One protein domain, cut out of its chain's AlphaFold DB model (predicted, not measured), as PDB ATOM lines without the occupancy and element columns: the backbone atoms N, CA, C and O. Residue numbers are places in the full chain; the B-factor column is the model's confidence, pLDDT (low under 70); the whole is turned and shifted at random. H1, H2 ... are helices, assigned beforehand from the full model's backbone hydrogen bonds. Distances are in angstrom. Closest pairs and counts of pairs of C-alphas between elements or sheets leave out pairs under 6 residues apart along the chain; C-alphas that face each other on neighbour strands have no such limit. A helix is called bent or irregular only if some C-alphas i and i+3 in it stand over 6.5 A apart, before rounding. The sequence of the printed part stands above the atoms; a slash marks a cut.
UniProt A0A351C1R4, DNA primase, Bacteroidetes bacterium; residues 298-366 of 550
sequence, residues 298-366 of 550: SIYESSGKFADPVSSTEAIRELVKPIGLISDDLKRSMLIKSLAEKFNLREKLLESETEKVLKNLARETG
ATOM      1  N   SER A 298       5.720  -3.942 -31.965       89.69
ATOM      2  CA  SER A 298       5.145  -5.108 -31.273       89.69
ATOM      3  C   SER A 298       4.148  -4.718 -30.170       89.69
ATOM      4  O   SER A 298       3.136  -5.390 -29.960       89.69
ATOM      5  N   ILE A 299       4.374  -3.581 -29.506       88.50
ATOM      6  CA  ILE A 299       3.461  -3.034 -28.493       88.50
ATOM      7  C   ILE A 299       2.180  -2.493 -29.139       88.50
ATOM      8  O   ILE A 299       1.074  -2.734 -28.649       88.50
ATOM      9  N   TYR A 300       2.291  -1.767 -30.250       90.50
ATOM     10  CA  TYR A 300       1.114  -1.276 -30.972       90.50
ATOM     11  C   TYR A 300       0.313  -2.406 -31.623       90.50
ATOM     12  O   TYR A 300      -0.917  -2.393 -31.581       90.50
ATOM     13  N   GLU A 301       0.991  -3.428 -32.134       91.12
ATOM     14  CA  GLU A 301       0.363  -4.622 -32.695       91.12
ATOM     15  C   GLU A 301      -0.411  -5.404 -31.630       91.12
ATOM     16  O   GLU A 301      -1.607  -5.646 -31.795       91.12
ATOM     17  N   SER A 302       0.219  -5.707 -30.492       88.62
ATOM     18  CA  SER A 302      -0.436  -6.418 -29.381       88.62
ATOM     19  C   SER A 302      -1.590  -5.637 -28.741       88.62
ATOM     20  O   SER A 302      -2.513  -6.243 -28.200       88.62
ATOM     21  N   SER A 303      -1.588  -4.305 -28.839       87.44
ATOM     22  CA  SER A 303      -2.701  -3.450 -28.396       87.44
ATOM     23  C   SER A 303      -3.777  -3.209 -29.467       87.44
ATOM     24  O   SER A 303      -4.695  -2.418 -29.240       87.44
ATOM     25  N   GLY A 304      -3.692  -3.880 -30.622       90.44
ATOM     26  CA  GLY A 304      -4.693  -3.800 -31.690       90.44
ATOM     27  C   GLY A 304      -4.715  -2.462 -32.430       90.44
ATOM     28  O   GLY A 304      -5.687  -2.157 -33.117       90.44
ATOM     29  N   LYS A 305      -3.659  -1.649 -32.319       91.19
ATOM     30  CA  LYS A 305      -3.590  -0.315 -32.940       91.19
ATOM     31  C   LYS A 305      -3.468  -0.343 -34.461       91.19
ATOM     32  O   LYS A 305      -3.567   0.708 -35.077       91.19
ATOM     33  N   PHE A 306      -3.264  -1.517 -35.054       91.19
ATOM     34  CA  PHE A 306      -3.243  -1.712 -36.505       91.19
ATOM     35  C   PHE A 306      -4.530  -2.359 -37.050       91.19
ATOM     36  O   PHE A 306      -4.561  -2.803 -38.194       91.19
ATOM     37  N   ALA A 307      -5.589  -2.454 -36.235       88.69
ATOM     38  CA  ALA A 307      -6.824  -3.141 -36.616       88.69
ATOM     39  C   ALA A 307      -7.722  -2.319 -37.557       88.69
ATOM     40  O   ALA A 307      -8.454  -2.898 -38.357       88.69
ATOM     41  N   ASP A 308      -7.681  -0.985 -37.478       92.19
ATOM     42  CA  ASP A 308      -8.457  -0.098 -38.348       92.19
ATOM     43  C   ASP A 308      -7.579   1.009 -38.961       92.19
ATOM     44  O   ASP A 308      -6.544   1.363 -38.389       92.19
ATOM     45  N   PRO A 309      -7.955   1.585 -40.120       89.44
ATOM     46  CA  PRO A 309      -7.118   2.569 -40.805       89.44
ATOM     47  C   PRO A 309      -6.820   3.837 -39.993       89.44
ATOM     48  O   PRO A 309      -5.740   4.414 -40.141       89.44
ATOM     49  N   VAL A 310      -7.750   4.287 -39.143       90.69
ATOM     50  CA  VAL A 310      -7.589   5.522 -38.363       90.69
ATOM     51  C   VAL A 310      -6.589   5.290 -37.236       90.69
ATOM     52  O   VAL A 310      -5.627   6.052 -37.113       90.69
ATOM     53  N   SER A 311      -6.758   4.215 -36.462       91.00
ATOM     54  CA  SER A 311      -5.803   3.846 -35.411       91.00
ATOM     55  C   SER A 311      -4.430   3.492 -35.978       91.00
ATOM     56  O   SER A 311      -3.423   3.935 -35.423       91.00
ATOM     57  N   SER A 312      -4.385   2.808 -37.127       90.25
ATOM     58  CA  SER A 312      -3.136   2.456 -37.815       90.25
ATOM     59  C   SER A 312      -2.355   3.699 -38.216       90.25
ATOM     60  O   SER A 312      -1.146   3.775 -38.002       90.25
ATOM     61  N   THR A 313      -3.048   4.697 -38.769       91.06
ATOM     62  CA  THR A 313      -2.428   5.965 -39.170       91.06
ATOM     63  C   THR A 313      -1.805   6.673 -37.969       91.06
ATOM     64  O   THR A 313      -0.679   7.158 -38.059       91.06
ATOM     65  N   GLU A 314      -2.506   6.705 -36.834       91.25
ATOM     66  CA  GLU A 314      -1.989   7.331 -35.616       91.25
ATOM     67  C   GLU A 314      -0.800   6.555 -35.034       91.25
ATOM     68  O   GLU A 314       0.219   7.151 -34.701       91.25
ATOM     69  N   ALA A 315      -0.868   5.225 -34.997       92.12
ATOM     70  CA  ALA A 315       0.236   4.389 -34.533       92.12
ATOM     71  C   ALA A 315       1.498   4.553 -35.393       92.12
ATOM     72  O   ALA A 315       2.602   4.641 -34.859       92.12
ATOM     73  N   ILE A 316       1.349   4.654 -36.717       91.62
ATOM     74  CA  ILE A 316       2.473   4.920 -37.625       91.62
ATOM     75  C   ILE A 316       3.085   6.296 -37.337       91.62
ATOM     76  O   ILE A 316       4.309   6.413 -37.295       91.62
ATOM     77  N   ARG A 317       2.274   7.332 -37.080       91.06
ATOM     78  CA  ARG A 317       2.794   8.652 -36.679       91.06
ATOM     79  C   ARG A 317       3.569   8.586 -35.369       91.06
ATOM     80  O   ARG A 317       4.646   9.171 -35.286       91.06
ATOM     81  N   GLU A 318       3.067   7.859 -34.374       90.50
ATOM     82  CA  GLU A 318       3.788   7.658 -33.114       90.50
ATOM     83  C   GLU A 318       5.116   6.910 -33.316       90.50
ATOM     84  O   GLU A 318       6.105   7.275 -32.688       90.50
ATOM     85  N   LEU A 319       5.188   5.936 -34.232       91.56
ATOM     86  CA  LEU A 319       6.439   5.239 -34.582       91.56
ATOM     87  C   LEU A 319       7.458   6.137 -35.295       91.56
ATOM     88  O   LEU A 319       8.661   5.901 -35.196       91.56
ATOM     89  N   VAL A 320       7.001   7.165 -36.013       91.75
ATOM     90  CA  VAL A 320       7.887   8.126 -36.690       91.75
ATOM     91  C   VAL A 320       8.516   9.108 -35.699       91.75
ATOM     92  O   VAL A 320       9.664   9.511 -35.889       91.75
ATOM     93  N   LYS A 321       7.815   9.483 -34.617       90.81
ATOM     94  CA  LYS A 321       8.292  10.514 -33.673       90.81
ATOM     95  C   LYS A 321       9.713  10.276 -33.141       90.81
ATOM     96  O   LYS A 321      10.512  11.210 -33.221       90.81
ATOM     97  N   PRO A 322      10.090   9.078 -32.651       89.94
ATOM     98  CA  PRO A 322      11.427   8.853 -32.110       89.94
ATOM     99  C   PRO A 322      12.520   8.923 -33.181       89.94
ATOM    100  O   PRO A 322      13.651   9.279 -32.863       89.94
ATOM    101  N   ILE A 323      12.200   8.657 -34.455       90.00
ATOM    102  CA  ILE A 323      13.154   8.818 -35.564       90.00
ATOM    103  C   ILE A 323      13.586  10.286 -35.677       90.00
ATOM    104  O   ILE A 323      14.760  10.563 -35.905       90.00
ATOM    105  N   GLY A 324      12.671  11.231 -35.438       88.56
ATOM    106  CA  GLY A 324      12.974  12.666 -35.423       88.56
ATOM    107  C   GLY A 324      13.925  13.113 -34.302       88.56
ATOM    108  O   GLY A 324      14.467  14.209 -34.386       88.56
ATOM    109  N   LEU A 325      14.157  12.288 -33.273       87.81
ATOM    110  CA  LEU A 325      15.090  12.591 -32.176       87.81
ATOM    111  C   LEU A 325      16.548  12.240 -32.500       87.81
ATOM    112  O   LEU A 325      17.445  12.631 -31.756       87.81
ATOM    113  N   ILE A 326      16.784  11.484 -33.573       86.81
ATOM    114  CA  ILE A 326      18.116  11.033 -33.988       86.81
ATOM    115  C   ILE A 326      18.786  12.155 -34.775       86.81
ATOM    116  O   ILE A 326      18.197  12.658 -35.732       86.81
ATOM    117  N   SER A 327      20.018  12.528 -34.431       85.12
ATOM    118  CA  SER A 327      20.708  13.632 -35.120       85.12
ATOM    119  C   SER A 327      21.275  13.211 -36.477       85.12
ATOM    120  O   SER A 327      21.383  14.033 -37.381       85.12
ATOM    121  N   ASP A 328      21.615  11.931 -36.634       85.38
ATOM    122  CA  ASP A 328      22.205  11.353 -37.846       85.38
ATOM    123  C   ASP A 328      21.164  11.153 -38.969       85.38
ATOM    124  O   ASP A 328      20.306  10.265 -38.904       85.38
ATOM    125  N   ASP A 329      21.271  11.968 -40.023       86.75
ATOM    126  CA  ASP A 329      20.382  11.968 -41.193       86.75
ATOM    127  C   ASP A 329      20.339  10.617 -41.921       86.75
ATOM    128  O   ASP A 329      19.270  10.179 -42.360       86.75
ATOM    129  N   LEU A 330      21.483   9.936 -42.035       88.19
ATOM    130  CA  LEU A 330      21.572   8.651 -42.725       88.19
ATOM    131  C   LEU A 330      20.860   7.570 -41.912       88.19
ATOM    132  O   LEU A 330      20.059   6.816 -42.467       88.19
ATOM    133  N   LYS A 331      21.085   7.526 -40.592       86.81
ATOM    134  CA  LYS A 331      20.352   6.611 -39.702       86.81
ATOM    135  C   LYS A 331      18.850   6.865 -39.766       86.81
ATOM    136  O   LYS A 331      18.092   5.901 -39.869       86.81
ATOM    137  N   ARG A 332      18.412   8.131 -39.752       90.06
ATOM    138  CA  ARG A 332      16.988   8.469 -39.918       90.06
ATOM    139  C   ARG A 332      16.437   7.935 -41.234       90.06
ATOM    140  O   ARG A 332      15.415   7.255 -41.218       90.06
ATOM    141  N   SER A 333      17.127   8.181 -42.347       90.25
ATOM    142  CA  SER A 333      16.707   7.707 -43.672       90.25
ATOM    143  C   SER A 333      16.590   6.177 -43.728       90.25
ATOM    144  O   SER A 333      15.572   5.654 -44.180       90.25
ATOM    145  N   MET A 334      17.563   5.439 -43.179       90.94
ATOM    146  CA  MET A 334      17.510   3.970 -43.133       90.94
ATOM    147  C   MET A 334      16.340   3.442 -42.288       90.94
ATOM    148  O   MET A 334      15.690   2.468 -42.673       90.94
ATOM    149  N   LEU A 335      16.046   4.083 -41.154       90.19
ATOM    150  CA  LEU A 335      14.920   3.714 -40.292       90.19
ATOM    151  C   LEU A 335      13.569   4.025 -40.949       90.19
ATOM    152  O   LEU A 335      12.658   3.199 -40.889       90.19
ATOM    153  N   ILE A 336      13.454   5.173 -41.625       92.06
ATOM    154  CA  ILE A 336      12.265   5.544 -42.407       92.06
ATOM    155  C   ILE A 336      12.009   4.517 -43.505       92.06
ATOM    156  O   ILE A 336      10.877   4.057 -43.650       92.06
ATOM    157  N   LYS A 337      13.051   4.121 -44.239       92.75
ATOM    158  CA  LYS A 337      12.950   3.094 -45.276       92.75
ATOM    159  C   LYS A 337      12.437   1.766 -44.718       92.75
ATOM    160  O   LYS A 337      11.476   1.215 -45.245       92.75
ATOM    161  N   SER A 338      13.013   1.293 -43.610       90.44
ATOM    162  CA  SER A 338      12.561   0.059 -42.952       90.44
ATOM    163  C   SER A 338      11.090   0.137 -42.514       90.44
ATOM    164  O   SER A 338      10.333  -0.820 -42.693       90.44
ATOM    165  N   LEU A 339      10.655   1.290 -41.994       91.56
ATOM    166  CA  LEU A 339       9.264   1.517 -41.603       91.56
ATOM    167  C   LEU A 339       8.323   1.559 -42.821       91.56
ATOM    168  O   LEU A 339       7.236   0.982 -42.781       91.56
ATOM    169  N   ALA A 340       8.745   2.199 -43.915       92.81
ATOM    170  CA  ALA A 340       7.992   2.284 -45.165       92.81
ATOM    171  C   ALA A 340       7.765   0.900 -45.782       92.81
ATOM    172  O   ALA A 340       6.632   0.566 -46.129       92.81
ATOM    173  N   GLU A 341       8.817   0.077 -45.850       92.50
ATOM    174  CA  GLU A 341       8.745  -1.310 -46.320       92.50
ATOM    175  C   GLU A 341       7.783  -2.135 -45.456       92.50
ATOM    176  O   GLU A 341       6.913  -2.828 -45.985       92.50
ATOM    177  N   LYS A 342       7.873  -2.005 -44.126       89.19
ATOM    178  CA  LYS A 342       7.041  -2.765 -43.183       89.19
ATOM    179  C   LYS A 342       5.543  -2.475 -43.315       89.19
ATOM    180  O   LYS A 342       4.737  -3.393 -43.194       89.19
ATOM    181  N   PHE A 343       5.170  -1.222 -43.574       89.88
ATOM    182  CA  PHE A 343       3.770  -0.815 -43.752       89.88
ATOM    183  C   PHE A 343       3.326  -0.743 -45.220       89.88
ATOM    184  O   PHE A 343       2.187  -0.357 -45.489       89.88
ATOM    185  N   ASN A 344       4.196  -1.104 -46.171       91.75
ATOM    186  CA  ASN A 344       3.963  -0.962 -47.610       91.75
ATOM    187  C   ASN A 344       3.523   0.467 -48.005       91.75
ATOM    188  O   ASN A 344       2.559   0.678 -48.747       91.75
ATOM    189  N   LEU A 345       4.219   1.467 -47.461       92.50
ATOM    190  CA  LEU A 345       3.979   2.888 -47.710       92.50
ATOM    191  C   LEU A 345       5.087   3.488 -48.578       92.50
ATOM    192  O   LEU A 345       6.205   2.992 -48.648       92.50
ATOM    193  N   ARG A 346       4.787   4.620 -49.224       93.06
ATOM    194  CA  ARG A 346       5.810   5.412 -49.919       93.06
ATOM    195  C   ARG A 346       6.702   6.109 -48.891       93.06
ATOM    196  O   ARG A 346       6.177   6.862 -48.076       93.06
ATOM    197  N   GLU A 347       8.023   5.939 -48.998       92.44
ATOM    198  CA  GLU A 347       9.028   6.566 -48.115       92.44
ATOM    199  C   GLU A 347       8.775   8.069 -47.927       92.44
ATOM    200  O   GLU A 347       8.680   8.551 -46.801       92.44
ATOM    201  N   LYS A 348       8.494   8.778 -49.030       91.75
ATOM    202  CA  LYS A 348       8.193  10.217 -49.047       91.75
ATOM    203  C   LYS A 348       7.064  10.650 -48.101       91.75
ATOM    204  O   LYS A 348       7.058  11.784 -47.628       91.75
ATOM    205  N   LEU A 349       6.090   9.778 -47.821       90.94
ATOM    206  CA  LEU A 349       5.034  10.086 -46.852       90.94
ATOM    207  C   LEU A 349       5.603  10.146 -45.431       90.94
ATOM    208  O   LEU A 349       5.330  11.100 -44.706       90.94
ATOM    209  N   LEU A 350       6.432   9.174 -45.054       91.56
ATOM    210  CA  LEU A 350       7.054   9.110 -43.731       91.56
ATOM    211  C   LEU A 350       8.150  10.168 -43.556       91.56
ATOM    212  O   LEU A 350       8.278  10.730 -42.469       91.56
ATOM    213  N   GLU A 351       8.879  10.511 -44.621       91.44
ATOM    214  CA  GLU A 351       9.793  11.664 -44.634       91.44
ATOM    215  C   GLU A 351       9.042  12.953 -44.287       91.44
ATOM    216  O   GLU A 351       9.443  13.677 -43.375       91.44
ATOM    217  N   SER A 352       7.891  13.193 -44.927       89.94
ATOM    218  CA  SER A 352       7.079  14.388 -44.670       89.94
ATOM    219  C   SER A 352       6.531  14.455 -43.238       89.94
ATOM    220  O   SER A 352       6.441  15.537 -42.659       89.94
ATOM    221  N   GLU A 353       6.185  13.313 -42.637       89.56
ATOM    222  CA  GLU A 353       5.782  13.255 -41.226       89.56
ATOM    223  C   GLU A 353       6.978  13.495 -40.296       89.56
ATOM    224  O   GLU A 353       6.859  14.234 -39.319       89.56
ATOM    225  N   THR A 354       8.156  12.966 -40.636       90.00
ATOM    226  CA  THR A 354       9.392  13.204 -39.877       90.00
ATOM    227  C   THR A 354       9.768  14.688 -39.887       90.00
ATOM    228  O   THR A 354      10.085  15.254 -38.843       90.00
ATOM    229  N   GLU A 355       9.660  15.365 -41.033       89.56
ATOM    230  CA  GLU A 355       9.883  16.813 -41.134       89.56
ATOM    231  C   GLU A 355       8.928  17.623 -40.246       89.56
ATOM    232  O   GLU A 355       9.339  18.610 -39.629       89.56
ATOM    233  N   LYS A 356       7.653  17.219 -40.142       89.69
ATOM    234  CA  LYS A 356       6.692  17.865 -39.226       89.69
ATOM    235  C   LYS A 356       7.125  17.702 -37.772       89.69
ATOM    236  O   LYS A 356       7.062  18.671 -37.016       89.69
ATOM    237  N   VAL A 357       7.591  16.510 -37.392       87.19
ATOM    238  CA  VAL A 357       8.124  16.241 -36.049       87.19
ATOM    239  C   VAL A 357       9.331  17.138 -35.762       87.19
ATOM    240  O   VAL A 357       9.342  17.819 -34.738       87.19
ATOM    241  N   LEU A 358      10.292  17.226 -36.686       87.06
ATOM    242  CA  LEU A 358      11.473  18.091 -36.547       87.06
ATOM    243  C   LEU A 358      11.093  19.569 -36.369       87.06
ATOM    244  O   LEU A 358      11.621  20.244 -35.486       87.06
ATOM    245  N   LYS A 359      10.130  20.071 -37.155       88.50
ATOM    246  CA  LYS A 359       9.621  21.449 -37.026       88.50
ATOM    247  C   LYS A 359       8.946  21.697 -35.675       88.50
ATOM    248  O   LYS A 359       9.108  22.775 -35.108       88.50
ATOM    249  N   ASN A 360       8.201  20.725 -35.153       85.69
ATOM    250  CA  ASN A 360       7.558  20.844 -33.843       85.69
ATOM    251  C   ASN A 360       8.588  20.840 -32.703       85.69
ATOM    252  O   ASN A 360       8.528  21.713 -31.842       85.69
ATOM    253  N   LEU A 361       9.586  19.955 -32.755       81.38
ATOM    254  CA  LEU A 361      10.695  19.929 -31.791       81.38
ATOM    255  C   LEU A 361      11.504  21.240 -31.807       81.38
ATOM    256  O   LEU A 361      11.894  21.750 -30.754       81.38
ATOM    257  N   ALA A 362      11.716  21.839 -32.983       79.75
ATOM    258  CA  ALA A 362      12.355  23.153 -33.102       79.75
ATOM    259  C   ALA A 362      11.518  24.275 -32.451       79.75
ATOM    260  O   ALA A 362      12.065  25.158 -31.794       79.75
ATOM    261  N   ARG A 363      10.183  24.215 -32.558       79.19
ATOM    262  CA  ARG A 363       9.276  25.182 -31.911       79.19
ATOM    263  C   ARG A 363       9.260  25.040 -30.389       79.19
ATOM    264  O   ARG A 363       9.292  26.051 -29.694       79.19
ATOM    265  N   GLU A 364       9.227  23.811 -29.875       72.12
ATOM    266  CA  GLU A 364       9.194  23.528 -28.431       72.12
ATOM    267  C   GLU A 364      10.500  23.899 -27.720       72.12
ATOM    268  O   GLU A 364      10.476  24.364 -26.583       72.12
ATOM    269  N   THR A 365      11.643  23.764 -28.397       63.84
ATOM    270  CA  THR A 365      12.960  24.145 -27.855       63.84
ATOM    271  C   THR A 365      13.207  25.659 -27.848       63.84
ATOM    272  O   THR A 365      14.308  26.103 -27.528       63.84
ATOM    273  N   GLY A 366      12.210  26.480 -28.200       49.38
ATOM    274  CA  GLY A 366      12.355  27.934 -28.253       49.38
ATOM    275  C   GLY A 366      13.212  28.426 -29.423       49.38
ATOM    276  O   GLY A 366      13.457  29.626 -29.531       49.38
TER     277      GLY A 366
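AT A GLANCE: This is residues 298 to 366 of the 550 residues of the protein "DNA primase" of Bacteroidetes bacterium (UniProt A0A351C1R4). Three longer helices make a triangle: H2 and H3 are the two legs of a helical hairpin, and H4 slants back from the end of H3 across H2. The short helix H1 comes first, near H2, and the stretch of residues 303 to 308 loops from it to the beginning of H2. The printed part has 69 residues with four named helices, in the order H1, H2, H3, H4, and no named strand; its class is all helix. It is compact, with a radius of gyration of the C-alphas of 12.5 A, and its outline is elongated, spanning 36 by 24 by 18 A.

HOW THE PARTS SIT: H1, residues 298 to 302, touches no helix; it is close to but not clearly touching H2, residues 309 to 325, and the closest C-alphas, those of Tyr 300 and Ala 315, are 6.7 A apart. H2 and H3, residues 329 to 343, form a helical hairpin: they touch, with a shallow tilt of 17 degrees, and run opposite ways. H2 touches H3 with residues 320 to 324 alone, and H3 touches H2 with residues 332 to 336 alone; their closest C-alphas, those of Ile 323 and Arg 332, are 5.8 A apart. H4, residues 347 to 364, touches H3 at a steep tilt of 52 degrees, opposite ways. H3 touches H4 with residues 336 to 340 alone, and H4 touches H3 with residues 347 to 351 alone; their closest C-alphas, those of Ala 340 and Glu 347, are 5.3 A apart. H4 also touches H2, with its residues 350 to 358 alone, at a steep tilt of 61 degrees and the same way. Their closest C-alphas, of Gly 324 and Leu 358, are 5.7 A apart. The helix packing is mostly crossed, but only just: one of the three touching pairs is at a shallow tilt. H1 is apart from H3 and from H4. In H1, H3 and H4 every O i to N i+4 pair is within hydrogen-bond range; in H2 10 of 13 are.

IN THESE COORDINATES: H1 begins at C-alpha 298, (5.145, -5.108, -31.273). H2 is 25.8 A long from its first C-alpha, at (-7.118, 2.569, -40.805), to its last; it is irregular, but only just, with C-alphas 319 and 322 6.6 A apart. H3 is 21.1 A long. H4, the longest helix with 18 residues, is 26.0 A long and ends at C-alpha 364, (9.194, 23.528, -28.431).

THE WHOLE: The two C-alphas farthest apart, those of Ala 307 and Gly 366, are 37.5 A apart. The printed part has no cut. The links from H2 to H3 and from H3 to H4 are tight, that from H1 to H2 is short, and no link is long. The mean pLDDT of the printed part is 88.4, and residues 365 to 366 are under 70.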